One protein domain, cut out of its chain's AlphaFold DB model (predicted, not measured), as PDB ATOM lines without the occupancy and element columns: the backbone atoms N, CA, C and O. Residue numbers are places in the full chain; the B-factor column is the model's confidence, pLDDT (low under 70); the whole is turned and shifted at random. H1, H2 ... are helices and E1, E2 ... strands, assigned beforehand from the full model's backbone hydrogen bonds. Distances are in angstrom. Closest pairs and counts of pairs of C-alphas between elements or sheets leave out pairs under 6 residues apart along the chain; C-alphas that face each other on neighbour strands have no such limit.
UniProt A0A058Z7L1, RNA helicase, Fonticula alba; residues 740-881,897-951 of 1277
ATOM      1  N   LEU A 740      69.585   0.123 -21.572       88.75
ATOM      2  CA  LEU A 740      69.076   1.458 -21.910       88.75
ATOM      3  C   LEU A 740      67.591   1.626 -21.533       88.75
ATOM      4  O   LEU A 740      66.784   0.726 -21.770       88.75
ATOM      5  N   PRO A 741      67.180   2.802 -21.015       93.50
ATOM      6  CA  PRO A 741      65.774   3.092 -20.756       93.50
ATOM      7  C   PRO A 741      64.981   3.186 -22.068       93.50
ATOM      8  O   PRO A 741      65.529   3.509 -23.126       93.50
ATOM      9  N   LEU A 742      63.665   2.950 -22.002       94.75
ATOM     10  CA  LEU A 742      62.802   2.887 -23.192       94.75
ATOM     11  C   LEU A 742      62.845   4.178 -24.032       94.75
ATOM     12  O   LEU A 742      62.845   4.117 -25.261       94.75
ATOM     13  N   SER A 743      62.940   5.341 -23.387       94.19
ATOM     14  CA  SER A 743      63.100   6.636 -24.055       94.19
ATOM     15  C   SER A 743      64.400   6.724 -24.866       94.19
ATOM     16  O   SER A 743      64.378   7.169 -26.017       94.19
ATOM     17  N   SER A 744      65.525   6.234 -24.334       91.69
ATOM     18  CA  SER A 744      66.794   6.146 -25.069       91.69
ATOM     19  C   SER A 744      66.760   5.099 -26.182       91.69
ATOM     20  O   SER A 744      67.258   5.381 -27.269       91.69
ATOM     21  N   LEU A 745      66.140   3.933 -25.964       91.50
ATOM     22  CA  LEU A 745      65.977   2.893 -26.991       91.50
ATOM     23  C   LEU A 745      65.189   3.408 -28.203       91.50
ATOM     24  O   LEU A 745      65.626   3.257 -29.345       91.50
ATOM     25  N   VAL A 746      64.059   4.076 -27.958       91.69
ATOM     26  CA  VAL A 746      63.243   4.687 -29.018       91.69
ATOM     27  C   VAL A 746      63.987   5.844 -29.685       91.69
ATOM     28  O   VAL A 746      63.975   5.939 -30.908       91.69
ATOM     29  N   SER A 747      64.701   6.681 -28.928       89.19
ATOM     30  CA  SER A 747      65.514   7.769 -29.500       89.19
ATOM     31  C   SER A 747      66.657   7.256 -30.389       89.19
ATOM     32  O   SER A 747      66.933   7.845 -31.432       89.19
ATOM     33  N   LEU A 748      67.291   6.139 -30.019       84.12
ATOM     34  CA  LEU A 748      68.359   5.483 -30.782       84.12
ATOM     35  C   LEU A 748      67.839   4.832 -32.076       84.12
ATOM     36  O   LEU A 748      68.469   4.927 -33.131       84.12
ATOM     37  N   LEU A 749      66.662   4.205 -32.019       87.81
ATOM     38  CA  LEU A 749      65.966   3.706 -33.205       87.81
ATOM     39  C   LEU A 749      65.630   4.872 -34.150       87.81
ATOM     40  O   LEU A 749      65.959   4.822 -35.332       87.81
ATOM     41  N   LEU A 750      65.047   5.954 -33.625       87.62
ATOM     42  CA  LEU A 750      64.660   7.132 -34.408       87.62
ATOM     43  C   LEU A 750      65.854   7.871 -35.032       87.62
ATOM     44  O   LEU A 750      65.718   8.390 -36.135       87.62
ATOM     45  N   SER A 751      67.024   7.893 -34.386       80.25
ATOM     46  CA  SER A 751      68.230   8.531 -34.942       80.25
ATOM     47  C   SER A 751      68.902   7.732 -36.067       80.25
ATOM     48  O   SER A 751      69.719   8.284 -36.803       80.25
ATOM     49  N   THR A 752      68.544   6.455 -36.240       81.19
ATOM     50  CA  THR A 752      69.023   5.596 -37.340       81.19
ATOM     51  C   THR A 752      67.946   5.263 -38.375       81.19
ATOM     52  O   THR A 752      68.249   4.608 -39.373       81.19
ATOM     53  N   VAL A 753      66.706   5.722 -38.163       87.06
ATOM     54  CA  VAL A 753      65.537   5.306 -38.944       87.06
ATOM     55  C   VAL A 753      65.639   5.721 -40.413       87.06
ATOM     56  O   VAL A 753      65.959   6.865 -40.742       87.06
ATOM     57  N   GLN A 754      65.325   4.796 -41.319       85.38
ATOM     58  CA  GLN A 754      65.301   5.063 -42.759       85.38
ATOM     59  C   GLN A 754      63.876   4.945 -43.286       85.38
ATOM     60  O   GLN A 754      63.196   3.959 -43.033       85.38
ATOM     61  N   THR A 755      63.413   5.938 -44.042       91.75
ATOM     62  CA  THR A 755      62.086   5.939 -44.679       91.75
ATOM     63  C   THR A 755      62.224   6.236 -46.164       91.75
ATOM     64  O   THR A 755      63.144   6.942 -46.578       91.75
ATOM     65  N   ASP A 756      61.328   5.679 -46.980       92.69
ATOM     66  CA  ASP A 756      61.202   6.105 -48.374       92.69
ATOM     67  C   ASP A 756      60.579   7.515 -48.449       92.69
ATOM     68  O   ASP A 756      59.860   7.959 -47.552       92.69
ATOM     69  N   SER A 757      60.844   8.198 -49.560       91.69
ATOM     70  CA  SER A 757      60.265   9.473 -49.980       91.69
ATOM     71  C   SER A 757      58.758   9.620 -49.725       91.69
ATOM     72  O   SER A 757      58.325  10.709 -49.352       91.69
ATOM     73  N   ASN A 758      57.962   8.550 -49.858       95.38
ATOM     74  CA  ASN A 758      56.513   8.568 -49.636       95.38
ATOM     75  C   ASN A 758      56.095   8.581 -48.158       95.38
ATOM     76  O   ASN A 758      54.913   8.763 -47.875       95.38
ATOM     77  N   TYR A 759      57.013   8.407 -47.206       97.00
ATOM     78  CA  TYR A 759      56.683   8.226 -45.791       97.00
ATOM     79  C   TYR A 759      57.436   9.195 -44.884       97.00
ATOM     80  O   TYR A 759      58.509   9.674 -45.240       97.00
ATOM     81  N   PHE A 760      56.897   9.487 -43.702       96.12
ATOM     82  CA  PHE A 760      57.574  10.210 -42.619       96.12
ATOM     83  C   PHE A 760      57.313   9.510 -41.280       96.12
ATOM     84  O   PHE A 760      56.348   8.761 -41.160       96.12
ATOM     85  N   VAL A 761      58.144   9.751 -40.263       94.38
ATOM     86  CA  VAL A 761      57.914   9.197 -38.917       94.38
ATOM     87  C   VAL A 761      57.119  10.195 -38.071       94.38
ATOM     88  O   VAL A 761      57.467  11.374 -38.017       94.38
ATOM     89  N   CYS A 762      56.038   9.727 -37.447       95.44
ATOM     90  CA  CYS A 762      55.173  10.516 -36.573       95.44
ATOM     91  C   CYS A 762      55.899  10.973 -35.291       95.44
ATOM     92  O   CYS A 762      56.851  10.341 -34.839       95.44
ATOM     93  N   ASP A 763      55.420  12.063 -34.693       91.31
ATOM     94  CA  ASP A 763      55.972  12.654 -33.473       91.31
ATOM     95  C   ASP A 763      55.810  11.717 -32.263       91.31
ATOM     96  O   ASP A 763      54.704  11.302 -31.915       91.31
ATOM     97  N   THR A 764      56.929  11.399 -31.612       88.75
ATOM     98  CA  THR A 764      57.028  10.467 -30.481       88.75
ATOM     99  C   THR A 764      57.240  11.154 -29.128       88.75
ATOM    100  O   THR A 764      57.405  10.459 -28.130       88.75
ATOM    101  N   LYS A 765      57.215  12.493 -29.031       89.56
ATOM    102  CA  LYS A 765      57.495  13.211 -27.763       89.56
ATOM    103  C   LYS A 765      56.638  12.747 -26.583       89.56
ATOM    104  O   LYS A 765      57.162  12.594 -25.486       89.56
ATOM    105  N   GLU A 766      55.344  12.509 -26.802       88.75
ATOM    106  CA  GLU A 766      54.419  12.072 -25.744       88.75
ATOM    107  C   GLU A 766      54.729  10.630 -25.285       88.75
ATOM    108  O   GLU A 766      54.741  10.356 -24.088       88.75
ATOM    109  N   LEU A 767      55.121   9.748 -26.216       90.56
ATOM    110  CA  LEU A 767      55.630   8.396 -25.939       90.56
ATOM    111  C   LEU A 767      56.912   8.460 -25.086       90.56
ATOM    112  O   LEU A 767      57.003   7.785 -24.063       90.56
ATOM    113  N   LEU A 768      57.879   9.303 -25.464       92.19
ATOM    114  CA  LEU A 768      59.137   9.478 -24.724       92.19
ATOM    115  C   LEU A 768      58.893  10.010 -23.299       92.19
ATOM    116  O   LEU A 768      59.395   9.434 -22.338       92.19
ATOM    117  N   GLN A 769      58.057  11.044 -23.153       92.62
ATOM    118  CA  GLN A 769      57.700  11.628 -21.852       92.62
ATOM    119  C   GLN A 769      57.028  10.615 -20.916       92.62
ATOM    120  O   GLN A 769      57.376  10.538 -19.736       92.62
ATOM    121  N   LEU A 770      56.080   9.819 -21.422       94.19
ATOM    122  CA  LEU A 770      55.422   8.783 -20.621       94.19
ATOM    123  C   LEU A 770      56.384   7.639 -20.264       94.19
ATOM    124  O   LEU A 770      56.322   7.132 -19.142       94.19
ATOM    125  N   ALA A 771      57.302   7.273 -21.168       94.56
ATOM    126  CA  ALA A 771      58.341   6.282 -20.898       94.56
ATOM    127  C   ALA A 771      59.258   6.717 -19.743       94.56
ATOM    128  O   ALA A 771      59.477   5.926 -18.828       94.56
ATOM    129  N   ASP A 772      59.716   7.974 -19.730       94.56
ATOM    130  CA  ASP A 772      60.539   8.527 -18.645       94.56
ATOM    131  C   ASP A 772      59.789   8.563 -17.299       94.56
ATOM    132  O   ASP A 772      60.349   8.200 -16.262       94.56
ATOM    133  N   VAL A 773      58.500   8.931 -17.294       94.38
ATOM    134  CA  VAL A 773      57.672   8.976 -16.070       94.38
ATOM    135  C   VAL A 773      57.564   7.608 -15.386       94.38
ATOM    136  O   VAL A 773      57.623   7.534 -14.149       94.38
ATOM    137  N   ILE A 774      57.400   6.534 -16.169       95.44
ATOM    138  CA  ILE A 774      57.277   5.164 -15.645       95.44
ATOM    139  C   ILE A 774      58.608   4.399 -15.612       95.44
ATOM    140  O   ILE A 774      58.640   3.279 -15.107       95.44
ATOM    141  N   GLN A 775      59.718   4.977 -16.089       94.56
ATOM    142  CA  GLN A 775      61.039   4.333 -16.086       94.56
ATOM    143  C   GLN A 775      61.464   3.781 -14.705       94.56
ATOM    144  O   GLN A 775      61.994   2.671 -14.679       94.56
ATOM    145  N   PRO A 776      61.183   4.440 -13.556       95.44
ATOM    146  CA  PRO A 776      61.508   3.895 -12.231       95.44
ATOM    147  C   PRO A 776      60.666   2.685 -11.788       95.44
ATOM    148  O   PRO A 776      60.971   2.087 -10.759       95.44
ATOM    149  N   VAL A 777      59.585   2.349 -12.500       95.94
ATOM    150  CA  VAL A 777      58.695   1.229 -12.156       95.94
ATOM    151  C   VAL A 777      59.260  -0.075 -12.743       95.94
ATOM    152  O   VAL A 777      59.591  -0.087 -13.935       95.94
ATOM    153  N   PRO A 778      59.358  -1.181 -11.975       94.75
ATOM    154  CA  PRO A 778      59.939  -2.445 -12.440       94.75
ATOM    155  C   PRO A 778      58.961  -3.269 -13.305       94.75
ATOM    156  O   PRO A 778      58.547  -4.364 -12.943       94.75
ATOM    157  N   LEU A 779      58.594  -2.716 -14.465       94.81
ATOM    158  CA  LEU A 779      57.866  -3.394 -15.546       94.81
ATOM    159  C   LEU A 779      58.822  -4.061 -16.543       94.81
ATOM    160  O   LEU A 779      59.917  -3.537 -16.795       94.81
ATOM    161  N   THR A 780      58.370  -5.139 -17.191       93.38
ATOM    162  CA  THR A 780      59.041  -5.686 -18.387       93.38
ATOM    163  C   THR A 780      58.988  -4.690 -19.555       93.38
ATOM    164  O   THR A 780      58.248  -3.705 -19.519       93.38
ATOM    165  N   LEU A 781      59.773  -4.918 -20.614       93.00
ATOM    166  CA  LEU A 781      59.768  -4.041 -21.791       93.00
ATOM    167  C   LEU A 781      58.397  -4.008 -22.491       93.00
ATOM    168  O   LEU A 781      57.933  -2.934 -22.862       93.00
ATOM    169  N   GLU A 782      57.743  -5.162 -22.626       91.62
ATOM    170  CA  GLU A 782      56.424  -5.301 -23.257       91.62
ATOM    171  C   GLU A 782      55.329  -4.612 -22.435       91.62
ATOM    172  O   GLU A 782      54.559  -3.816 -22.971       91.62
ATOM    173  N   GLU A 783      55.317  -4.823 -21.115       93.50
ATOM    174  CA  GLU A 783      54.418  -4.122 -20.194       93.50
ATOM    175  C   GLU A 783      54.625  -2.603 -20.274       93.50
ATOM    176  O   GLU A 783      53.668  -1.839 -20.392       93.50
ATOM    177  N   ARG A 784      55.884  -2.152 -20.259       95.19
ATOM    178  CA  ARG A 784      56.250  -0.732 -20.331       95.19
ATOM    179  C   ARG A 784      55.811  -0.095 -21.648       95.19
ATOM    180  O   ARG A 784      55.242   0.993 -21.620       95.19
ATOM    181  N   LEU A 785      56.020  -0.774 -22.777       93.31
ATOM    182  CA  LEU A 785      55.501  -0.355 -24.081       93.31
ATOM    183  C   LEU A 785      53.973  -0.237 -24.047       93.31
ATOM    184  O   LEU A 785      53.433   0.789 -24.458       93.31
ATOM    185  N   LEU A 786      53.274  -1.226 -23.486       92.81
ATOM    186  CA  LEU A 786      51.814  -1.229 -23.402       92.81
ATOM    187  C   LEU A 786      51.265  -0.076 -22.543       92.81
ATOM    188  O   LEU A 786      50.334   0.603 -22.975       92.81
ATOM    189  N   PHE A 787      51.860   0.203 -21.378       94.62
ATOM    190  CA  PHE A 787      51.499   1.363 -20.551       94.62
ATOM    191  C   PHE A 787      51.761   2.698 -21.272       94.62
ATOM    192  O   PHE A 787      50.950   3.616 -21.175       94.62
ATOM    193  N   VAL A 788      52.860   2.818 -22.026       93.69
ATOM    194  CA  VAL A 788      53.210   4.045 -22.767       93.69
ATOM    195  C   VAL A 788      52.338   4.254 -24.014       93.69
ATOM    196  O   VAL A 788      52.058   5.393 -24.380       93.69
ATOM    197  N   ARG A 789      51.852   3.181 -24.653       89.88
ATOM    198  CA  ARG A 789      50.900   3.241 -25.783       89.88
ATOM    199  C   ARG A 789      49.452   3.558 -25.342       89.88
ATOM    200  O   ARG A 789      48.558   3.582 -26.191       89.88
ATOM    201  N   ALA A 790      49.194   3.800 -24.052       90.88
ATOM    202  CA  ALA A 790      47.870   4.171 -23.546       90.88
ATOM    203  C   ALA A 790      47.417   5.565 -24.056       90.88
ATOM    204  O   ALA A 790      48.219   6.498 -24.084       90.88
ATOM    205  N   PRO A 791      46.134   5.757 -24.429       86.25
ATOM    206  CA  PRO A 791      45.642   6.954 -25.121       86.25
ATOM    207  C   PRO A 791      45.339   8.116 -24.159       86.25
ATOM    208  O   PRO A 791      44.219   8.630 -24.108       86.25
ATOM    209  N   ILE A 792      46.338   8.520 -23.378       89.19
ATOM    210  CA  ILE A 792      46.278   9.661 -22.456       89.19
ATOM    211  C   ILE A 792      47.108  10.828 -22.990       89.19
ATOM    212  O   ILE A 792      47.905  10.646 -23.901       89.19
ATOM    213  N   SER A 793      46.958  12.019 -22.397       84.25
ATOM    214  CA  SER A 793      47.883  13.121 -22.678       84.25
ATOM    215  C   SER A 793      48.848  13.366 -21.525       84.25
ATOM    216  O   SER A 793      48.418  13.557 -20.384       84.25
ATOM    217  N   ALA A 794      50.136  13.479 -21.852       84.06
ATOM    218  CA  ALA A 794      51.198  13.878 -20.932       84.06
ATOM    219  C   ALA A 794      51.008  15.310 -20.386       84.06
ATOM    220  O   ALA A 794      51.594  15.669 -19.371       84.06
ATOM    221  N   SER A 795      50.128  16.115 -20.999       84.00
ATOM    222  CA  SER A 795      49.740  17.455 -20.525       84.00
ATOM    223  C   SER A 795      48.797  17.475 -19.306       84.00
ATOM    224  O   SER A 795      48.285  18.540 -18.949       84.00
ATOM    225  N   SER A 796      48.495  16.322 -18.699       88.19
ATOM    226  CA  SER A 796      47.573  16.215 -17.563       88.19
ATOM    227  C   SER A 796      48.200  15.461 -16.394       88.19
ATOM    228  O   SER A 796      48.061  14.244 -16.282       88.19
ATOM    229  N   ASP A 797      48.830  16.211 -15.486       90.56
ATOM    230  CA  ASP A 797      49.480  15.715 -14.263       90.56
ATOM    231  C   ASP A 797      48.620  14.685 -13.507       90.56
ATOM    232  O   ASP A 797      49.125  13.648 -13.087       90.56
ATOM    233  N   SER A 798      47.308  14.930 -13.389       91.50
ATOM    234  CA  SER A 798      46.331  14.035 -12.749       91.50
ATOM    235  C   SER A 798      46.257  12.646 -13.405       91.50
ATOM    236  O   SER A 798      46.199  11.633 -12.709       91.50
ATOM    237  N   VAL A 799      46.265  12.586 -14.742       93.62
ATOM    238  CA  VAL A 799      46.155  11.336 -15.516       93.62
ATOM    239  C   VAL A 799      47.514  10.640 -15.619       93.62
ATOM    240  O   VAL A 799      47.589   9.420 -15.510       93.62
ATOM    241  N   VAL A 800      48.601  11.407 -15.743       94.75
ATOM    242  CA  VAL A 800      49.984  10.900 -15.723       94.75
ATOM    243  C   VAL A 800      50.327  10.292 -14.356       94.75
ATOM    244  O   VAL A 800      50.911   9.210 -14.282       94.75
ATOM    245  N   PHE A 801      49.889  10.925 -13.262       94.75
ATOM    246  CA  PHE A 801      49.967  10.365 -11.911       94.75
ATOM    247  C   PHE A 801      49.170   9.061 -11.784       94.75
ATOM    248  O   PHE A 801      49.662   8.106 -11.186       94.75
ATOM    249  N   ALA A 802      47.972   8.984 -12.377       95.50
ATOM    250  CA  ALA A 802      47.180   7.757 -12.375       95.50
ATOM    251  C   ALA A 802      47.838   6.621 -13.172       95.50
ATOM    252  O   ALA A 802      47.923   5.511 -12.653       95.50
ATOM    253  N   LEU A 803      48.387   6.897 -14.363       96.44
ATOM    254  CA  LEU A 803      49.172   5.920 -15.131       96.44
ATOM    255  C   LEU A 803      50.316   5.352 -14.284       96.44
ATOM    256  O   LEU A 803      50.474   4.137 -14.196       96.44
ATOM    257  N   LYS A 804      51.075   6.230 -13.616       95.81
ATOM    258  CA  LYS A 804      52.175   5.821 -12.743       95.81
ATOM    259  C   LYS A 804      51.696   4.984 -11.551       95.81
ATOM    260  O   LYS A 804      52.282   3.939 -11.300       95.81
ATOM    261  N   ARG A 805      50.618   5.381 -10.865       95.50
ATOM    262  CA  ARG A 805      50.024   4.607  -9.755       95.50
ATOM    263  C   ARG A 805      49.558   3.218 -10.196       95.50
ATOM    264  O   ARG A 805      49.826   2.247  -9.495       95.50
ATOM    265  N   PHE A 806      48.903   3.112 -11.354       96.75
ATOM    266  CA  PHE A 806      48.482   1.822 -11.910       96.75
ATOM    267  C   PHE A 806      49.687   0.952 -12.297       96.75
ATOM    268  O   PHE A 806      49.681  -0.239 -12.006       96.75
ATOM    269  N   ALA A 807      50.736   1.538 -12.883       96.56
ATOM    270  CA  ALA A 807      51.982   0.834 -13.185       96.56
ATOM    271  C   ALA A 807      52.696   0.335 -11.914       96.56
ATOM    272  O   ALA A 807      53.156  -0.804 -11.884       96.56
ATOM    273  N   GLU A 808      52.759   1.155 -10.860       95.69
ATOM    274  CA  GLU A 808      53.345   0.799  -9.559       95.69
ATOM    275  C   GLU A 808      52.602  -0.389  -8.920       95.69
ATOM    276  O   GLU A 808      53.226  -1.412  -8.645       95.69
ATOM    277  N   GLN A 809      51.270  -0.325  -8.789       94.75
ATOM    278  CA  GLN A 809      50.461  -1.438  -8.258       94.75
ATOM    279  C   GLN A 809      50.568  -2.710  -9.116       94.75
ATOM    280  O   GLN A 809      50.661  -3.824  -8.591       94.75
ATOM    281  N   TYR A 810      50.603  -2.554 -10.443       95.94
ATOM    282  CA  TYR A 810      50.750  -3.674 -11.367       95.94
ATOM    283  C   TYR A 810      52.111  -4.372 -11.228       95.94
ATOM    284  O   TYR A 810      52.184  -5.599 -11.299       95.94
ATOM    285  N   ALA A 811      53.182  -3.611 -10.998       94.69
ATOM    286  CA  ALA A 811      54.516  -4.153 -10.775       94.69
ATOM    287  C   ALA A 811      54.675  -4.797  -9.383       94.69
ATOM    288  O   ALA A 811      55.352  -5.815  -9.265       94.69
ATOM    289  N   GLU A 812      54.039  -4.238  -8.347       92.06
ATOM    290  CA  GLU A 812      54.112  -4.751  -6.970       92.06
ATOM    291  C   GLU A 812      53.327  -6.054  -6.759       92.06
ATOM    292  O   GLU A 812      53.826  -6.966  -6.102       92.06
ATOM    293  N   ALA A 813      52.098  -6.145  -7.285       85.00
ATOM    294  CA  ALA A 813      51.155  -7.206  -6.910       85.00
ATOM    295  C   ALA A 813      50.422  -7.884  -8.082       85.00
ATOM    296  O   ALA A 813      49.680  -8.835  -7.845       85.00
ATOM    297  N   LYS A 814      50.566  -7.387  -9.323       88.75
ATOM    298  CA  LYS A 814      49.731  -7.770 -10.488       88.75
ATOM    299  C   LYS A 814      48.217  -7.678 -10.215       88.75
ATOM    300  O   LYS A 814      47.421  -8.312 -10.897       88.75
ATOM    301  N   ILE A 815      47.813  -6.864  -9.237       90.31
ATOM    302  CA  ILE A 815      46.422  -6.556  -8.888       90.31
ATOM    303  C   ILE A 815      46.334  -5.039  -8.719       90.31
ATOM    304  O   ILE A 815      47.086  -4.458  -7.939       90.31
ATOM    305  N   VAL A 816      45.430  -4.399  -9.460       92.62
ATOM    306  CA  VAL A 816      45.284  -2.937  -9.515       92.62
ATOM    307  C   VAL A 816      43.843  -2.573  -9.181       92.62
ATOM    308  O   VAL A 816      42.927  -2.910  -9.933       92.62
ATOM    309  N   ALA A 817      43.633  -1.880  -8.063       88.12
ATOM    310  CA  ALA A 817      42.311  -1.447  -7.607       88.12
ATOM    311  C   ALA A 817      41.982  -0.033  -8.115       88.12
ATOM    312  O   ALA A 817      42.878   0.783  -8.348       88.12
ATOM    313  N   PHE A 818      40.698   0.303  -8.263       89.12
ATOM    314  CA  PHE A 818      40.300   1.654  -8.683       89.12
ATOM    315  C   PHE A 818      40.188   2.609  -7.479       89.12
ATOM    316  O   PHE A 818      39.111   3.015  -7.052       89.12
ATOM    317  N   GLU A 819      41.327   3.005  -6.909       85.69
ATOM    318  CA  GLU A 819      41.368   3.819  -5.677       85.69
ATOM    319  C   GLU A 819      40.955   5.299  -5.856       85.69
ATOM    320  O   GLU A 819      40.905   6.072  -4.890       85.69
ATOM    321  N   PHE A 820      40.648   5.727  -7.083       84.88
ATOM    322  CA  PHE A 820      40.358   7.124  -7.405       84.88
ATOM    323  C   PHE A 820      38.945   7.535  -6.974       84.88
ATOM    324  O   PHE A 820      37.939   6.935  -7.350       84.88
ATOM    325  N   ARG A 821      38.857   8.625  -6.202       80.88
ATOM    326  CA  ARG A 821      37.582   9.185  -5.730       80.88
ATOM    327  C   ARG A 821      37.037  10.216  -6.709       80.88
ATOM    328  O   ARG A 821      37.747  11.146  -7.087       80.88
ATOM    329  N   MET A 822      35.754  10.095  -7.038       78.88
ATOM    330  CA  MET A 822      35.059  11.058  -7.886       78.88
ATOM    331  C   MET A 822      35.028  12.461  -7.242       78.88
ATOM    332  O   MET A 822      34.620  12.593  -6.083       78.88
ATOM    333  N   PRO A 823      35.411  13.532  -7.965       79.31
ATOM    334  CA  PRO A 823      35.272  14.906  -7.489       79.31
ATOM    335  C   PRO A 823      33.812  15.291  -7.210       79.31
ATOM    336  O   PRO A 823      32.931  15.044  -8.032       79.31
ATOM    337  N   PHE A 824      33.560  15.974  -6.088       72.19
ATOM    338  CA  PHE A 824      32.228  16.493  -5.757       72.19
ATOM    339  C   PHE A 824      31.701  17.437  -6.857       72.19
ATOM    340  O   PHE A 824      32.343  18.470  -7.100       72.19
ATOM    341  N   PRO A 825      30.534  17.161  -7.478       68.69
ATOM    342  CA  PRO A 825      29.923  18.065  -8.445       68.69
ATOM    343  C   PRO A 825      29.543  19.391  -7.770       68.69
ATOM    344  O   PRO A 825      28.916  19.432  -6.714       68.69
ATOM    345  N   SER A 826      29.949  20.500  -8.382       68.25
ATOM    346  CA  SER A 826      29.697  21.863  -7.913       68.25
ATOM    347  C   SER A 826      29.775  22.815  -9.099       68.25
ATOM    348  O   SER A 826      30.503  22.551 -10.054       68.25
ATOM    349  N   ASN A 827      29.117  23.972  -9.025       65.69
ATOM    350  CA  ASN A 827      29.080  24.948 -10.122       65.69
ATOM    351  C   ASN A 827      30.420  25.707 -10.329       65.69
ATOM    352  O   ASN A 827      30.442  26.824 -10.849       65.69
ATOM    353  N   SER A 828      31.554  25.131  -9.909       69.81
ATOM    354  CA  SER A 828      32.893  25.688 -10.094       69.81
ATOM    355  C   SER A 828      33.556  25.173 -11.380       69.81
ATOM    356  O   SER A 828      33.501  23.989 -11.716       69.81
ATOM    357  N   ARG A 829      34.281  26.057 -12.081       69.88
ATOM    358  CA  ARG A 829      35.083  25.675 -13.262       69.88
ATOM    359  C   ARG A 829      36.214  24.693 -12.935       69.88
ATOM    360  O   ARG A 829      36.653  23.980 -13.827       69.88
ATOM    361  N   LYS A 830      36.685  24.664 -11.678       75.69
ATOM    362  CA  LYS A 830      37.699  23.702 -11.222       75.69
ATOM    363  C   LYS A 830      37.121  22.290 -11.196       75.69
ATOM    364  O   LYS A 830      37.704  21.402 -11.796       75.69
ATOM    365  N   THR A 831      35.939  22.122 -10.600       80.12
ATOM    366  CA  THR A 831      35.227  20.836 -10.573       80.12
ATOM    367  C   THR A 831      34.990  20.281 -11.973       80.12
ATOM    368  O   THR A 831      35.196  19.093 -12.177       80.12
ATOM    369  N   LEU A 832      34.608  21.123 -12.943       83.94
ATOM    370  CA  LEU A 832      34.403  20.674 -14.323       83.94
ATOM    371  C   LEU A 832      35.680  20.047 -14.909       83.94
ATOM    372  O   LEU A 832      35.621  18.948 -15.448       83.94
ATOM    373  N   ALA A 833      36.832  20.708 -14.754       86.00
ATOM    374  CA  ALA A 833      38.112  20.167 -15.214       86.00
ATOM    375  C   ALA A 833      38.501  18.883 -14.459       86.00
ATOM    376  O   ALA A 833      38.870  17.899 -15.089       86.00
ATOM    377  N   SER A 834      38.327  18.844 -13.135       87.69
ATOM    378  CA  SER A 834      38.597  17.636 -12.344       87.69
ATOM    379  C   SER A 834      37.683  16.458 -12.712       87.69
ATOM    380  O   SER A 834      38.110  15.316 -12.600       87.69
ATOM    381  N   LEU A 835      36.447  16.705 -13.161       87.31
ATOM    382  CA  LEU A 835      35.543  15.661 -13.660       87.31
ATOM    383  C   LEU A 835      35.932  15.161 -15.062       87.31
ATOM    384  O   LEU A 835      35.813  13.965 -15.308       87.31
ATOM    385  N   GLU A 836      36.432  16.027 -15.957       90.94
ATOM    386  CA  GLU A 836      37.065  15.583 -17.217       90.94
ATOM    387  C   GLU A 836      38.278  14.677 -16.930       90.94
ATOM    388  O   GLU A 836      38.403  13.598 -17.508       90.94
ATOM    389  N   GLU A 837      39.154  15.103 -16.014       91.38
ATOM    390  CA  GLU A 837      40.355  14.362 -15.612       91.38
ATOM    391  C   GLU A 837      39.995  13.024 -14.952       91.38
ATOM    392  O   GLU A 837      40.551  11.993 -15.318       91.38
ATOM    393  N   PHE A 838      39.010  13.001 -14.049       91.56
ATOM    394  CA  PHE A 838      38.522  11.769 -13.425       91.56
ATOM    395  C   PHE A 838      37.895  10.800 -14.441       91.56
ATOM    396  O   PHE A 838      38.190   9.606 -14.397       91.56
ATOM    397  N   TYR A 839      37.104  11.298 -15.404       92.06
ATOM    398  CA  TYR A 839      36.615  10.475 -16.517       92.06
ATOM    399  C   TYR A 839      37.791   9.881 -17.312       92.06
ATOM    400  O   TYR A 839      37.778   8.693 -17.611       92.06
ATOM    401  N   SER A 840      38.833  10.671 -17.607       93.12
ATOM    402  CA  SER A 840      40.035  10.182 -18.308       93.12
ATOM    403  C   SER A 840      40.815   9.126 -17.514       93.12
ATOM    404  O   SER A 840      41.357   8.203 -18.114       93.12
ATOM    405  N   ILE A 841      40.848   9.213 -16.180       94.50
ATOM    406  CA  ILE A 841      41.470   8.199 -15.309       94.50
ATOM    407  C   ILE A 841      40.679   6.882 -15.334       94.50
ATOM    408  O   ILE A 841      41.280   5.810 -15.409       94.50
ATOM    409  N   ALA A 842      39.344   6.940 -15.320       92.06
ATOM    410  CA  ALA A 842      38.503   5.748 -15.451       92.06
ATOM    411  C   ALA A 842      38.597   5.122 -16.858       92.06
ATOM    412  O   ALA A 842      38.741   3.909 -16.989       92.06
ATOM    413  N   ASP A 843      38.598   5.942 -17.912       91.50
ATOM    414  CA  ASP A 843      38.751   5.498 -19.306       91.50
ATOM    415  C   ASP A 843      40.146   4.873 -19.566       91.50
ATOM    416  O   ASP A 843      40.249   3.897 -20.308       91.50
ATOM    417  N   LEU A 844      41.199   5.357 -18.884       94.25
ATOM    418  CA  LEU A 844      42.527   4.723 -18.829       94.25
ATOM    419  C   LEU A 844      42.492   3.360 -18.116       94.25
ATOM    420  O   LEU A 844      43.034   2.388 -18.639       94.25
ATOM    421  N   TYR A 845      41.867   3.275 -16.939       93.81
ATOM    422  CA  TYR A 845      41.777   2.021 -16.179       93.81
ATOM    423  C   TYR A 845      41.073   0.921 -16.991       93.81
ATOM    424  O   TYR A 845      41.553  -0.208 -17.061       93.81
ATOM    425  N   LEU A 846      39.987   1.270 -17.688       90.38
ATOM    426  CA  LEU A 846      39.269   0.368 -18.596       90.38
ATOM    427  C   LEU A 846      40.095  -0.009 -19.839       90.38
ATOM    428  O   LEU A 846      40.031  -1.149 -20.299       90.38
ATOM    429  N   TRP A 847      40.909   0.909 -20.372       92.75
ATOM    430  CA  TRP A 847      41.842   0.600 -21.462       92.75
ATOM    431  C   TRP A 847      42.900  -0.429 -21.033       92.75
ATOM    432  O   TRP A 847      43.210  -1.342 -21.801       92.75
ATOM    433  N   LEU A 848      43.432  -0.313 -19.812       93.38
ATOM    434  CA  LEU A 848      44.408  -1.255 -19.255       93.38
ATOM    435  C   LEU A 848      43.765  -2.611 -18.917       93.38
ATOM    436  O   LEU A 848      44.325  -3.645 -19.268       93.38
ATOM    437  N   ASN A 849      42.555  -2.622 -18.347       91.12
ATOM    438  CA  ASN A 849      41.792  -3.845 -18.063       91.12
ATOM    439  C   ASN A 849      41.555  -4.730 -19.302       91.12
ATOM    440  O   ASN A 849      41.611  -5.949 -19.199       91.12
ATOM    441  N   GLN A 850      41.372  -4.149 -20.490       86.75
ATOM    442  CA  GLN A 850      41.224  -4.921 -21.738       86.75
ATOM    443  C   GLN A 850      42.533  -5.530 -22.282       86.75
ATOM    444  O   GLN A 850      42.550  -6.017 -23.416       86.75
ATOM    445  N   ARG A 851      43.644  -5.409 -21.547       89.44
ATOM    446  CA  ARG A 851      45.010  -5.692 -22.024       89.44
ATOM    447  C   ARG A 851      45.910  -6.372 -20.997       89.44
ATOM    448  O   ARG A 851      46.844  -7.053 -21.404       89.44
ATOM    449  N   LEU A 852      45.660  -6.157 -19.709       89.44
ATOM    450  CA  LEU A 852      46.432  -6.703 -18.600       89.44
ATOM    451  C   LEU A 852      45.480  -7.346 -17.589       89.44
ATOM    452  O   LEU A 852      44.631  -6.664 -17.005       89.44
ATOM    453  N   ASP A 853      45.667  -8.639 -17.338       84.12
ATOM    454  CA  ASP A 853      45.023  -9.329 -16.222       84.12
ATOM    455  C   ASP A 853      45.405  -8.658 -14.893       84.12
ATOM    456  O   ASP A 853      46.547  -8.239 -14.714       84.12
ATOM    457  N   GLY A 854      44.457  -8.546 -13.955       85.69
ATOM    458  CA  GLY A 854      44.693  -7.960 -12.625       85.69
ATOM    459  C   GLY A 854      44.026  -6.608 -12.351       85.69
ATOM    460  O   GLY A 854      43.982  -6.168 -11.202       85.69
ATOM    461  N   PHE A 855      43.447  -5.950 -13.356       92.31
ATOM    462  CA  PHE A 855      42.627  -4.746 -13.164       92.31
ATOM    463  C   PHE A 855      41.202  -5.146 -12.733       92.31
ATOM    464  O   PHE A 855      40.317  -5.317 -13.571       92.31
ATOM    465  N   VAL A 856      41.007  -5.357 -11.425       88.44
ATOM    466  CA  VAL A 856      39.831  -6.042 -10.841       88.44
ATOM    467  C   VAL A 856      38.544  -5.209 -10.736       88.44
ATOM    468  O   VAL A 856      37.451  -5.768 -10.798       88.44
ATOM    469  N   ASP A 857      38.630  -3.884 -10.616       86.19
ATOM    470  CA  ASP A 857      37.488  -2.980 -10.392       86.19
ATOM    471  C   ASP A 857      36.887  -2.429 -11.702       86.19
ATOM    472  O   ASP A 857      36.377  -1.308 -11.741       86.19
ATOM    473  N   ALA A 858      36.928  -3.190 -12.801       82.81
ATOM    474  CA  ALA A 858      36.465  -2.722 -14.115       82.81
ATOM    475  C   ALA A 858      35.001  -2.235 -14.102       82.81
ATOM    476  O   ALA A 858      34.686  -1.171 -14.630       82.81
ATOM    477  N   LEU A 859      34.111  -2.974 -13.435       75.56
ATOM    478  CA  LEU A 859      32.704  -2.604 -13.276       75.56
ATOM    479  C   LEU A 859      32.510  -1.348 -12.390       75.56
ATOM    480  O   LEU A 859      31.863  -0.406 -12.852       75.56
ATOM    481  N   PRO A 860      33.070  -1.260 -11.165       77.69
ATOM    482  CA  PRO A 860      33.068  -0.018 -10.389       77.69
ATOM    483  C   PRO A 860      33.634   1.194 -11.144       77.69
ATOM    484  O   PRO A 860      33.040   2.272 -11.091       77.69
ATOM    485  N   ALA A 861      34.743   1.026 -11.872       85.06
ATOM    486  CA  ALA A 861      35.350   2.082 -12.681       85.06
ATOM    487  C   ALA A 861      34.421   2.535 -13.821       85.06
ATOM    488  O   ALA A 861      34.293   3.736 -14.057       85.06
ATOM    489  N   GLU A 862      33.717   1.608 -14.479       81.31
ATOM    490  CA  GLU A 862      32.721   1.928 -15.508       81.31
ATOM    491  C   GLU A 862      31.521   2.694 -14.928       81.31
ATOM    492  O   GLU A 862      31.159   3.751 -15.442       81.31
ATOM    493  N   LEU A 863      30.950   2.249 -13.803       76.69
ATOM    494  CA  LEU A 863      29.859   2.974 -13.133       76.69
ATOM    495  C   LEU A 863      30.271   4.405 -12.743       76.69
ATOM    496  O   LEU A 863      29.508   5.354 -12.945       76.69
ATOM    497  N   LEU A 864      31.501   4.582 -12.252       81.44
ATOM    498  CA  LEU A 864      32.076   5.890 -11.932       81.44
ATOM    499  C   LEU A 864      32.334   6.749 -13.186       81.44
ATOM    500  O   LEU A 864      32.079   7.957 -13.158       81.44
ATOM    501  N   ARG A 865      32.769   6.150 -14.304       86.06
ATOM    502  CA  ARG A 865      32.934   6.822 -15.609       86.06
ATOM    503  C   ARG A 865      31.597   7.358 -16.130       86.06
ATOM    504  O   ARG A 865      31.506   8.524 -16.525       86.06
ATOM    505  N   ILE A 866      30.541   6.545 -16.054       79.19
ATOM    506  CA  ILE A 866      29.170   6.922 -16.428       79.19
ATOM    507  C   ILE A 866      28.667   8.065 -15.534       79.19
ATOM    508  O   ILE A 866      28.200   9.087 -16.044       79.19
ATOM    509  N   GLN A 867      28.821   7.949 -14.210       75.44
ATOM    510  CA  GLN A 867      28.403   8.990 -13.264       75.44
ATOM    511  C   GLN A 867      29.146  10.317 -13.498       75.44
ATOM    512  O   GLN A 867      28.543  11.390 -13.384       75.44
ATOM    513  N   ALA A 868      30.427  10.275 -13.875       83.62
ATOM    514  CA  ALA A 868      31.192  11.458 -14.261       83.62
ATOM    515  C   ALA A 868      30.645  12.115 -15.540       83.62
ATOM    516  O   ALA A 868      30.456  13.332 -15.555       83.62
ATOM    517  N   SER A 869      30.304  11.331 -16.570       82.00
ATOM    518  CA  SER A 869      29.678  11.838 -17.805       82.00
ATOM    519  C   SER A 869      28.288  12.444 -17.543       82.00
ATOM    520  O   SER A 869      27.978  13.541 -18.017       82.00
ATOM    521  N   LEU A 870      27.462  11.813 -16.701       77.88
ATOM    522  CA  LEU A 870      26.176  12.370 -16.256       77.88
ATOM    523  C   LEU A 870      26.353  13.662 -15.442       77.88
ATOM    524  O   LEU A 870      25.648  14.647 -15.668       77.88
ATOM    525  N   SER A 871      27.341  13.705 -14.546       80.00
ATOM    526  CA  SER A 871      27.646  14.892 -13.739       80.00
ATOM    527  C   SER A 871      28.119  16.061 -14.604       80.00
ATOM    528  O   SER A 871      27.632  17.178 -14.421       80.00
ATOM    529  N   LEU A 872      28.989  15.804 -15.588       83.12
ATOM    530  CA  LEU A 872      29.439  16.779 -16.584       83.12
ATOM    531  C   LEU A 872      28.267  17.327 -17.410       83.12
ATOM    532  O   LEU A 872      28.113  18.547 -17.480       83.12
ATOM    533  N   ASN A 873      27.395  16.465 -17.948       80.12
ATOM    534  CA  ASN A 873      26.156  16.893 -18.613       80.12
ATOM    535  C   ASN A 873      25.305  17.787 -17.699       80.12
ATOM    536  O   ASN A 873      24.891  18.876 -18.104       80.12
ATOM    537  N   SER A 874      25.095  17.369 -16.446       77.88
ATOM    538  CA  SER A 874      24.305  18.136 -15.479       77.88
ATOM    539  C   SER A 874      24.924  19.504 -15.181       77.88
ATOM    540  O   SER A 874      24.193  20.477 -15.049       77.88
ATOM    541  N   MET A 875      26.255  19.623 -15.131       79.25
ATOM    542  CA  MET A 875      26.953  20.892 -14.902       79.25
ATOM    543  C   MET A 875      26.963  21.795 -16.140       79.25
ATOM    544  O   MET A 875      26.869  23.015 -16.000       79.25
ATOM    545  N   ILE A 876      27.019  21.219 -17.345       81.69
ATOM    546  CA  ILE A 876      26.848  21.955 -18.606       81.69
ATOM    547  C   ILE A 876      25.426  22.537 -18.688       81.69
ATOM    548  O   ILE A 876      25.282  23.678 -19.117       81.69
ATOM    549  N   ALA A 877      24.402  21.825 -18.200       74.06
ATOM    550  CA  ALA A 877      23.015  22.304 -18.126       74.06
ATOM    551  C   ALA A 877      22.691  23.186 -16.892       74.06
ATOM    552  O   ALA A 877      21.798  24.024 -16.945       74.06
ATOM    553  N   LYS A 878      23.397  23.031 -15.762       64.06
ATOM    554  CA  LYS A 878      23.189  23.827 -14.526       64.06
ATOM    555  C   LYS A 878      24.013  25.124 -14.484       64.06
ATOM    556  O   LYS A 878      23.840  25.934 -13.573       64.06
ATOM    557  N   ALA A 879      24.856  25.380 -15.489       55.03
ATOM    558  CA  ALA A 879      25.492  26.685 -15.711       55.03
ATOM    559  C   ALA A 879      24.474  27.820 -15.987       55.03
ATOM    560  O   ALA A 879      24.815  29.000 -15.884       55.03
ATOM    561  N   ASP A 880      23.229  27.454 -16.296       44.56
ATOM    562  CA  ASP A 880      22.104  28.301 -16.688       44.56
ATOM    563  C   ASP A 880      21.566  29.260 -15.600       44.56
ATOM    564  O   ASP A 880      20.828  30.189 -15.929       44.56
ATOM    565  N   SER A 881      21.871  29.062 -14.307       38.38
ATOM    566  CA  SER A 881      21.151  29.745 -13.212       38.38
ATOM    567  C   SER A 881      22.017  30.611 -12.279       38.38
ATOM    568  O   SER A 881      22.566  30.139 -11.282       38.38
ATOM    569  N   LEU A 897      16.370  11.043 -19.316       37.12
ATOM    570  CA  LEU A 897      17.016  10.168 -20.288       37.12
ATOM    571  C   LEU A 897      16.160   8.897 -20.372       37.12
ATOM    572  O   LEU A 897      15.760   8.369 -19.331       37.12
ATOM    573  N   ASN A 898      15.848   8.419 -21.579       33.31
ATOM    574  CA  ASN A 898      15.173   7.130 -21.707       33.31
ATOM    575  C   ASN A 898      16.059   6.060 -21.063       33.31
ATOM    576  O   ASN A 898      17.272   6.044 -21.273       33.31
ATOM    577  N   ILE A 899      15.454   5.147 -20.303       35.00
ATOM    578  CA  ILE A 899      16.188   4.044 -19.665       35.00
ATOM    579  C   ILE A 899      16.931   3.229 -20.742       35.00
ATOM    580  O   ILE A 899      18.074   2.842 -20.535       35.00
ATOM    581  N   GLU A 900      16.334   3.099 -21.929       35.31
ATOM    582  CA  GLU A 900      16.901   2.529 -23.163       35.31
ATOM    583  C   GLU A 900      18.267   3.123 -23.569       35.31
ATOM    584  O   GLU A 900      19.148   2.389 -24.008       35.31
ATOM    585  N   ASP A 901      18.483   4.431 -23.390       36.22
ATOM    586  CA  ASP A 901      19.742   5.101 -23.752       36.22
ATOM    587  C   ASP A 901      20.874   4.844 -22.751       36.22
ATOM    588  O   ASP A 901      22.050   4.903 -23.107       36.22
ATOM    589  N   LEU A 902      20.528   4.562 -21.495       36.03
ATOM    590  CA  LEU A 902      21.484   4.225 -20.437       36.03
ATOM    591  C   LEU A 902      21.729   2.713 -20.371       36.03
ATOM    592  O   LEU A 902      22.860   2.290 -20.139       36.03
ATOM    593  N   LEU A 903      20.724   1.905 -20.719       35.22
ATOM    594  CA  LEU A 903      20.878   0.493 -21.079       35.22
ATOM    595  C   LEU A 903      21.808   0.290 -22.285       35.22
ATOM    596  O   LEU A 903      22.354  -0.791 -22.441       35.22
ATOM    597  N   ALA A 904      22.053   1.297 -23.130       35.22
ATOM    598  CA  ALA A 904      22.965   1.166 -24.270       35.22
ATOM    599  C   ALA A 904      24.467   1.105 -23.891       35.22
ATOM    600  O   ALA A 904      25.318   0.986 -24.780       35.22
ATOM    601  N   ILE A 905      24.823   1.199 -22.606       42.03
ATOM    602  CA  ILE A 905      26.210   1.185 -22.106       42.03
ATOM    603  C   ILE A 905      26.603  -0.266 -21.743       42.03
ATOM    604  O   ILE A 905      25.795  -0.929 -21.101       42.03
ATOM    605  N   PRO A 906      27.794  -0.799 -22.110       38.84
ATOM    606  CA  PRO A 906      28.041  -2.251 -22.186       38.84
ATOM    607  C   PRO A 906      27.662  -3.082 -20.947       38.84
ATOM    608  O   PRO A 906      27.052  -4.142 -21.085       38.84
ATOM    609  N   LEU A 907      27.979  -2.594 -19.745       38.22
ATOM    610  CA  LEU A 907      27.654  -3.273 -18.483       38.22
ATOM    611  C   LEU A 907      26.231  -3.004 -17.970       38.22
ATOM    612  O   LEU A 907      25.747  -3.752 -17.127       38.22
ATOM    613  N   LEU A 908      25.548  -1.981 -18.493       38.75
ATOM    614  CA  LEU A 908      24.128  -1.723 -18.235       38.75
ATOM    615  C   LEU A 908      23.222  -2.457 -19.239       38.75
ATOM    616  O   LEU A 908      22.120  -2.830 -18.862       38.75
ATOM    617  N   SER A 909      23.688  -2.764 -20.459       38.38
ATOM    618  CA  SER A 909      22.947  -3.595 -21.434       38.38
ATOM    619  C   SER A 909      22.721  -5.040 -20.984       38.38
ATOM    620  O   SER A 909      21.838  -5.706 -21.515       38.38
ATOM    621  N   ALA A 910      23.497  -5.523 -20.010       39.16
ATOM    622  CA  ALA A 910      23.275  -6.815 -19.360       39.16
ATOM    623  C   ALA A 910      22.204  -6.754 -18.249       39.16
ATOM    624  O   ALA A 910      21.749  -7.793 -17.775       39.16
ATOM    625  N   LEU A 911      21.798  -5.555 -17.813       39.97
ATOM    626  CA  LEU A 911      20.877  -5.382 -16.692       39.97
ATOM    627  C   LEU A 911      19.421  -5.272 -17.167       39.97
ATOM    628  O   LEU A 911      19.141  -4.562 -18.135       39.97
ATOM    629  N   PRO A 912      18.458  -5.884 -16.454       41.06
ATOM    630  CA  PRO A 912      17.040  -5.656 -16.705       41.06
ATOM    631  C   PRO A 912      16.676  -4.167 -16.624       41.06
ATOM    632  O   PRO A 912      17.203  -3.426 -15.789       41.06
ATOM    633  N   ALA A 913      15.715  -3.725 -17.439       42.25
ATOM    634  CA  ALA A 913      15.336  -2.310 -17.525       42.25
ATOM    635  C   ALA A 913      14.906  -1.698 -16.177       42.25
ATOM    636  O   ALA A 913      15.155  -0.522 -15.922       42.25
ATOM    637  N   GLU A 914      14.329  -2.495 -15.274       41.72
ATOM    638  CA  GLU A 914      13.984  -2.065 -13.912       41.72
ATOM    639  C   GLU A 914      15.215  -1.756 -13.042       41.72
ATOM    640  O   GLU A 914      15.177  -0.857 -12.202       41.72
ATOM    641  N   VAL A 915      16.314  -2.487 -13.242       43.19
ATOM    642  CA  VAL A 915      17.583  -2.327 -12.516       43.19
ATOM    643  C   VAL A 915      18.302  -1.067 -12.997       43.19
ATOM    644  O   VAL A 915      18.726  -0.248 -12.180       43.19
ATOM    645  N   ALA A 916      18.352  -0.849 -14.315       46.03
ATOM    646  CA  ALA A 916      18.838   0.405 -14.885       46.03
ATOM    647  C   ALA A 916      17.969   1.596 -14.444       46.03
ATOM    648  O   ALA A 916      18.499   2.597 -13.970       46.03
ATOM    649  N   GLY A 917      16.638   1.475 -14.493       42.56
ATOM    650  CA  GLY A 917      15.717   2.507 -14.004       42.56
ATOM    651  C   GLY A 917      15.971   2.902 -12.543       42.56
ATOM    652  O   GLY A 917      16.009   4.093 -12.231       42.56
ATOM    653  N   LYS A 918      16.240   1.925 -11.662       42.25
ATOM    654  CA  LYS A 918      16.655   2.175 -10.271       42.25
ATOM    655  C   LYS A 918      17.978   2.949 -10.205       42.25
ATOM    656  O   LYS A 918      18.002   4.004  -9.579       42.25
ATOM    657  N   LEU A 919      19.032   2.497 -10.896       43.84
ATOM    658  CA  LEU A 919      20.350   3.162 -10.946       43.84
ATOM    659  C   LEU A 919      20.295   4.628 -11.404       43.84
ATOM    660  O   LEU A 919      21.069   5.453 -10.921       43.84
ATOM    661  N   ILE A 920      19.383   4.958 -12.318       42.28
ATOM    662  CA  ILE A 920      19.235   6.305 -12.891       42.28
ATOM    663  C   ILE A 920      18.464   7.240 -11.944       42.28
ATOM    664  O   ILE A 920      18.662   8.451 -11.972       42.28
ATOM    665  N   SER A 921      17.607   6.692 -11.079       37.12
ATOM    666  CA  SER A 921      16.701   7.468 -10.219       37.12
ATOM    667  C   SER A 921      17.340   8.099  -8.969       37.12
ATOM    668  O   SER A 921      16.652   8.798  -8.225       37.12
ATOM    669  N   ILE A 922      18.628   7.846  -8.698       38.84
ATOM    670  CA  ILE A 922      19.252   8.131  -7.394       38.84
ATOM    671  C   ILE A 922      20.053   9.450  -7.402       38.84
ATOM    672  O   ILE A 922      21.202   9.502  -7.842       38.84
ATOM    673  N   ASP A 923      19.465  10.517  -6.853       34.41
ATOM    674  CA  ASP A 923      20.104  11.835  -6.672       34.41
ATOM    675  C   ASP A 923      21.137  11.800  -5.524       34.41
ATOM    676  O   ASP A 923      20.812  12.027  -4.357       34.41
ATOM    677  N   MET A 924      22.386  11.430  -5.844       39.97
ATOM    678  CA  MET A 924      23.394  11.023  -4.851       39.97
ATOM    679  C   MET A 924      24.694  11.842  -4.876       39.97
ATOM    680  O   MET A 924      25.425  11.809  -5.874       39.97
ATOM    681  N   PRO A 925      25.096  12.463  -3.750       35.56
ATOM    682  CA  PRO A 925      26.498  12.758  -3.503       35.56
ATOM    683  C   PRO A 925      27.250  11.466  -3.143       35.56
ATOM    684  O   PRO A 925      26.766  10.658  -2.356       35.56
ATOM    685  N   LEU A 926      28.477  11.343  -3.657       42.47
ATOM    686  CA  LEU A 926      29.457  10.287  -3.370       42.47
ATOM    687  C   LEU A 926      29.118   8.856  -3.842       42.47
ATOM    688  O   LEU A 926      28.113   8.228  -3.495       42.47
ATOM    689  N   LEU A 927      30.085   8.324  -4.587       51.25
ATOM    690  CA  LEU A 927      30.340   6.910  -4.813       51.25
ATOM    691  C   LEU A 927      31.847   6.700  -4.623       51.25
ATOM    692  O   LEU A 927      32.665   7.297  -5.325       51.25
ATOM    693  N   THR A 928      32.220   5.890  -3.638       56.31
ATOM    694  CA  THR A 928      33.496   5.167  -3.638       56.31
ATOM    695  C   THR A 928      33.322   3.830  -4.366       56.31
ATOM    696  O   THR A 928      32.201   3.406  -4.639       56.31
ATOM    697  N   VAL A 929      34.410   3.111  -4.646       49.69
ATOM    698  CA  VAL A 929      34.315   1.733  -5.169       49.69
ATOM    699  C   VAL A 929      33.567   0.802  -4.203       49.69
ATOM    700  O   VAL A 929      32.793  -0.040  -4.649       49.69
ATOM    701  N   ALA A 930      33.692   1.006  -2.886       52.47
ATOM    702  CA  ALA A 930      32.915   0.261  -1.894       52.47
ATOM    703  C   ALA A 930      31.406   0.567  -1.980       52.47
ATOM    704  O   ALA A 930      30.594  -0.352  -1.922       52.47
ATOM    705  N   ASP A 931      31.027   1.834  -2.189       58.34
ATOM    706  CA  ASP A 931      29.634   2.213  -2.458       58.34
ATOM    707  C   ASP A 931      29.101   1.587  -3.756       58.34
ATOM    708  O   ASP A 931      27.925   1.234  -3.824       58.34
ATOM    709  N   ALA A 932      29.942   1.470  -4.790       56.25
ATOM    710  CA  ALA A 932      29.559   0.881  -6.070       56.25
ATOM    711  C   ALA A 932      29.291  -0.621  -5.909       56.25
ATOM    712  O   ALA A 932      28.206  -1.086  -6.252       56.25
ATOM    713  N   TRP A 933      30.232  -1.352  -5.301       56.84
ATOM    714  CA  TRP A 933      30.077  -2.772  -4.968       56.84
ATOM    715  C   TRP A 933      28.866  -3.041  -4.074       56.84
ATOM    716  O   TRP A 933      28.108  -3.971  -4.347       56.84
ATOM    717  N   GLN A 934      28.633  -2.212  -3.050       58.16
ATOM    718  CA  GLN A 934      27.457  -2.363  -2.197       58.16
ATOM    719  C   GLN A 934      26.158  -2.188  -2.996       58.16
ATOM    720  O   GLN A 934      25.266  -3.019  -2.879       58.16
ATOM    721  N   ARG A 935      26.070  -1.184  -3.879       58.88
ATOM    722  CA  ARG A 935      24.861  -0.934  -4.684       58.88
ATOM    723  C   ARG A 935      24.631  -1.994  -5.770       58.88
ATOM    724  O   ARG A 935      23.483  -2.265  -6.099       58.88
ATOM    725  N   ILE A 936      25.683  -2.635  -6.290       56.22
ATOM    726  CA  ILE A 936      25.561  -3.822  -7.162       56.22
ATOM    727  C   ILE A 936      24.911  -4.983  -6.387       56.22
ATOM    728  O   ILE A 936      23.987  -5.618  -6.897       56.22
ATOM    729  N   ALA A 937      25.329  -5.210  -5.136       58.53
ATOM    730  CA  ALA A 937      24.739  -6.224  -4.263       58.53
ATOM    731  C   ALA A 937      23.300  -5.875  -3.821       58.53
ATOM    732  O   ALA A 937      22.437  -6.750  -3.834       58.53
ATOM    733  N   ASP A 938      23.009  -4.605  -3.508       55.62
ATOM    734  CA  ASP A 938      21.659  -4.121  -3.158       55.62
ATOM    735  C   ASP A 938      20.651  -4.289  -4.320       55.62
ATOM    736  O   ASP A 938      19.443  -4.372  -4.099       55.62
ATOM    737  N   LEU A 939      21.136  -4.357  -5.567       53.56
ATOM    738  CA  LEU A 939      20.336  -4.639  -6.767       53.56
ATOM    739  C   LEU A 939      20.151  -6.144  -7.044       53.56
ATOM    740  O   LEU A 939      19.489  -6.494  -8.019       53.56
ATOM    741  N   GLY A 940      20.709  -7.023  -6.203       54.03
ATOM    742  CA  GLY A 940      20.601  -8.478  -6.340       54.03
ATOM    743  C   GLY A 940      21.412  -9.061  -7.500       54.03
ATOM    744  O   GLY A 940      21.078 -10.135  -7.986       54.03
ATOM    745  N   LEU A 941      22.442  -8.356  -7.974       53.09
ATOM    746  CA  LEU A 941      23.232  -8.763  -9.136       53.09
ATOM    747  C   LEU A 941      24.450  -9.597  -8.733       53.09
ATOM    748  O   LEU A 941      25.142  -9.286  -7.762       53.09
ATOM    749  N   VAL A 942      24.748 -10.620  -9.531       47.28
ATOM    750  CA  VAL A 942      25.901 -11.513  -9.367       47.28
ATOM    751  C   VAL A 942      26.737 -11.488 -10.647       47.28
ATOM    752  O   VAL A 942      26.203 -11.356 -11.747       47.28
ATOM    753  N   LEU A 943      28.059 -11.595 -10.514       41.28
ATOM    754  CA  LEU A 943      28.961 -11.809 -11.646       41.28
ATOM    755  C   LEU A 943      28.917 -13.283 -12.061       41.28
ATOM    756  O   LEU A 943      29.178 -14.160 -11.242       41.28
ATOM    757  N   SER A 944      28.602 -13.544 -13.328       44.50
ATOM    758  CA  SER A 944      28.729 -14.870 -13.933       44.50
ATOM    759  C   SER A 944      30.198 -15.255 -14.143       44.50
ATOM    760  O   SER A 944      31.083 -14.396 -14.145       44.50
ATOM    761  N   ASP A 945      30.450 -16.536 -14.426       33.22
ATOM    762  CA  ASP A 945      31.787 -17.063 -14.752       33.22
ATOM    763  C   ASP A 945      32.441 -16.375 -15.974       33.22
ATOM    764  O   ASP A 945      33.653 -16.450 -16.163       33.22
ATOM    765  N   TYR A 946      31.651 -15.658 -16.785       31.34
ATOM    766  CA  TYR A 946      32.091 -14.867 -17.943       31.34
ATOM    767  C   TYR A 946      32.197 -13.355 -17.654       31.34
ATOM    768  O   TYR A 946      32.283 -12.551 -18.583       31.34
ATOM    769  N   GLY A 947      32.146 -12.940 -16.383       34.81
ATOM    770  CA  GLY A 947      32.287 -11.541 -15.963       34.81
ATOM    771  C   GLY A 947      31.087 -10.638 -16.283       34.81
ATOM    772  O   GLY A 947      31.207  -9.415 -16.223       34.81
ATOM    773  N   GLN A 948      29.930 -11.212 -16.629       37.84
ATOM    774  CA  GLN A 948      28.704 -10.458 -16.910       37.84
ATOM    775  C   GLN A 948      27.840 -10.353 -15.651       37.84
ATOM    776  O   GLN A 948      27.735 -11.312 -14.890       37.84
ATOM    777  N   LEU A 949      27.187  -9.207 -15.445       41.50
ATOM    778  CA  LEU A 949      26.181  -9.073 -14.392       41.50
ATOM    779  C   LEU A 949      24.893  -9.784 -14.803       41.50
ATOM    780  O   LEU A 949      24.310  -9.464 -15.836       41.50
ATOM    781  N   VAL A 950      24.438 -10.702 -13.959       44.69
ATOM    782  CA  VAL A 950      23.168 -11.419 -14.089       44.69
ATOM    783  C   VAL A 950      22.375 -11.310 -12.788       44.69
ATOM    784  O   VAL A 950      22.948 -11.176 -11.706       44.69
ATOM    785  N   LEU A 951      21.046 -11.382 -12.880       51.56
ATOM    786  CA  LEU A 951      20.250 -11.783 -11.720       51.56
ATOM    787  C   LEU A 951      20.500 -13.281 -11.466       51.56
ATOM    788  O   LEU A 951      20.572 -14.037 -12.440       51.56
TER     789      LEU A 951
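This is residues 740 to 881 and 897 to 951 of the 1277 residues of the protein "RNA helicase" of Fonticula alba (UniProt A0A058Z7L1). Three long helices, H4, H5 and H6, stand side by side in a row; short helices H1, H2 and H3 make a cluster beyond H4, and H9, with a looser piece of H7 and H8, lies at the H6 end. Residues 754 to 760, a loop that runs into the short strand E1, stick out at the H1 end. The 197 printed residues hold nine named helices and one named strand, in the order H1 E1 H2 H3 H4 H5 H6 H7 H8 H9, and the class is mostly helix. The whole is only just loose, close to compact, with a radius of gyration of the C-alphas of 19.8 A, and spans 60 by 46 by 34 A.

H1 is residues 742 to 752, its first C-alpha at (62.802, 2.887, -23.192). E1, residues 759 to 761, pairs with no named strand. H2 is residues 765 to 774 and H3 residues 781 to 788. H4, residues 797 to 813, is 24.1 A long. H5, residues 829 to 849, is 30.7 A long, and H6, residues 858 to 878, is 29.7 A long. H7 is residues 899 to 902, H8 residues 913 to 920, and H9 residues 929 to 938, its last C-alpha at (21.659, -4.121, -3.158).

H2 is the hub and touches H1, H3 and H4. H1 and H2 run opposite ways at a shallow tilt of 31 degrees, with the C-alphas of Ser 743 and Leu 768 closest at 4.9 A. H2 and H3 are closest at the C-alphas of Leu 770 and Val 788, 5.7 A, at a steep tilt of 64 degrees. H4 touches H2 with residues 800 to 807 alone; the C-alphas of Ile 774 and Lys 804 are closest at 5.9 A. H5 touches H4 with residues 837 to 845 alone, the same way at a shallow tilt of 32 degrees, closest at the C-alphas of Val 799 and Ile 841, 5.6 A. H5 and H6 form a helical hairpin at 25 degrees; the C-alphas of Tyr 839 and Arg 865 are closest at 5.3 A. H6 touches H9 with residues 860 to 863 alone, about perpendicular at 81 degrees, closest at the C-alphas of Pro 860 and Ala 932, 5.6 A. H7 touches H8, with the C-alphas of Ile 899 and Gly 917 closest at 5.9 A; H6 and H8 are apart. Every O i to N i+4 pair is within hydrogen-bond range in H1 to H6, H8 and H9; H7 is too short for one.

The C-alphas farthest apart, of Ser 757 and Asp 938, are 62.2 A apart. Residues 882 to 896 are not printed, and C-alphas 881 and 897 are 21.2 A apart across the cut. The link from H4 to H5 is long, with 15 residues. Residues 942 to 943 pair antiparallel with residues 949 to 950. Mean pLDDT of the printed part is 75.0; residues 825 to 829, 878 to 881 and 897 to 951 are under 70.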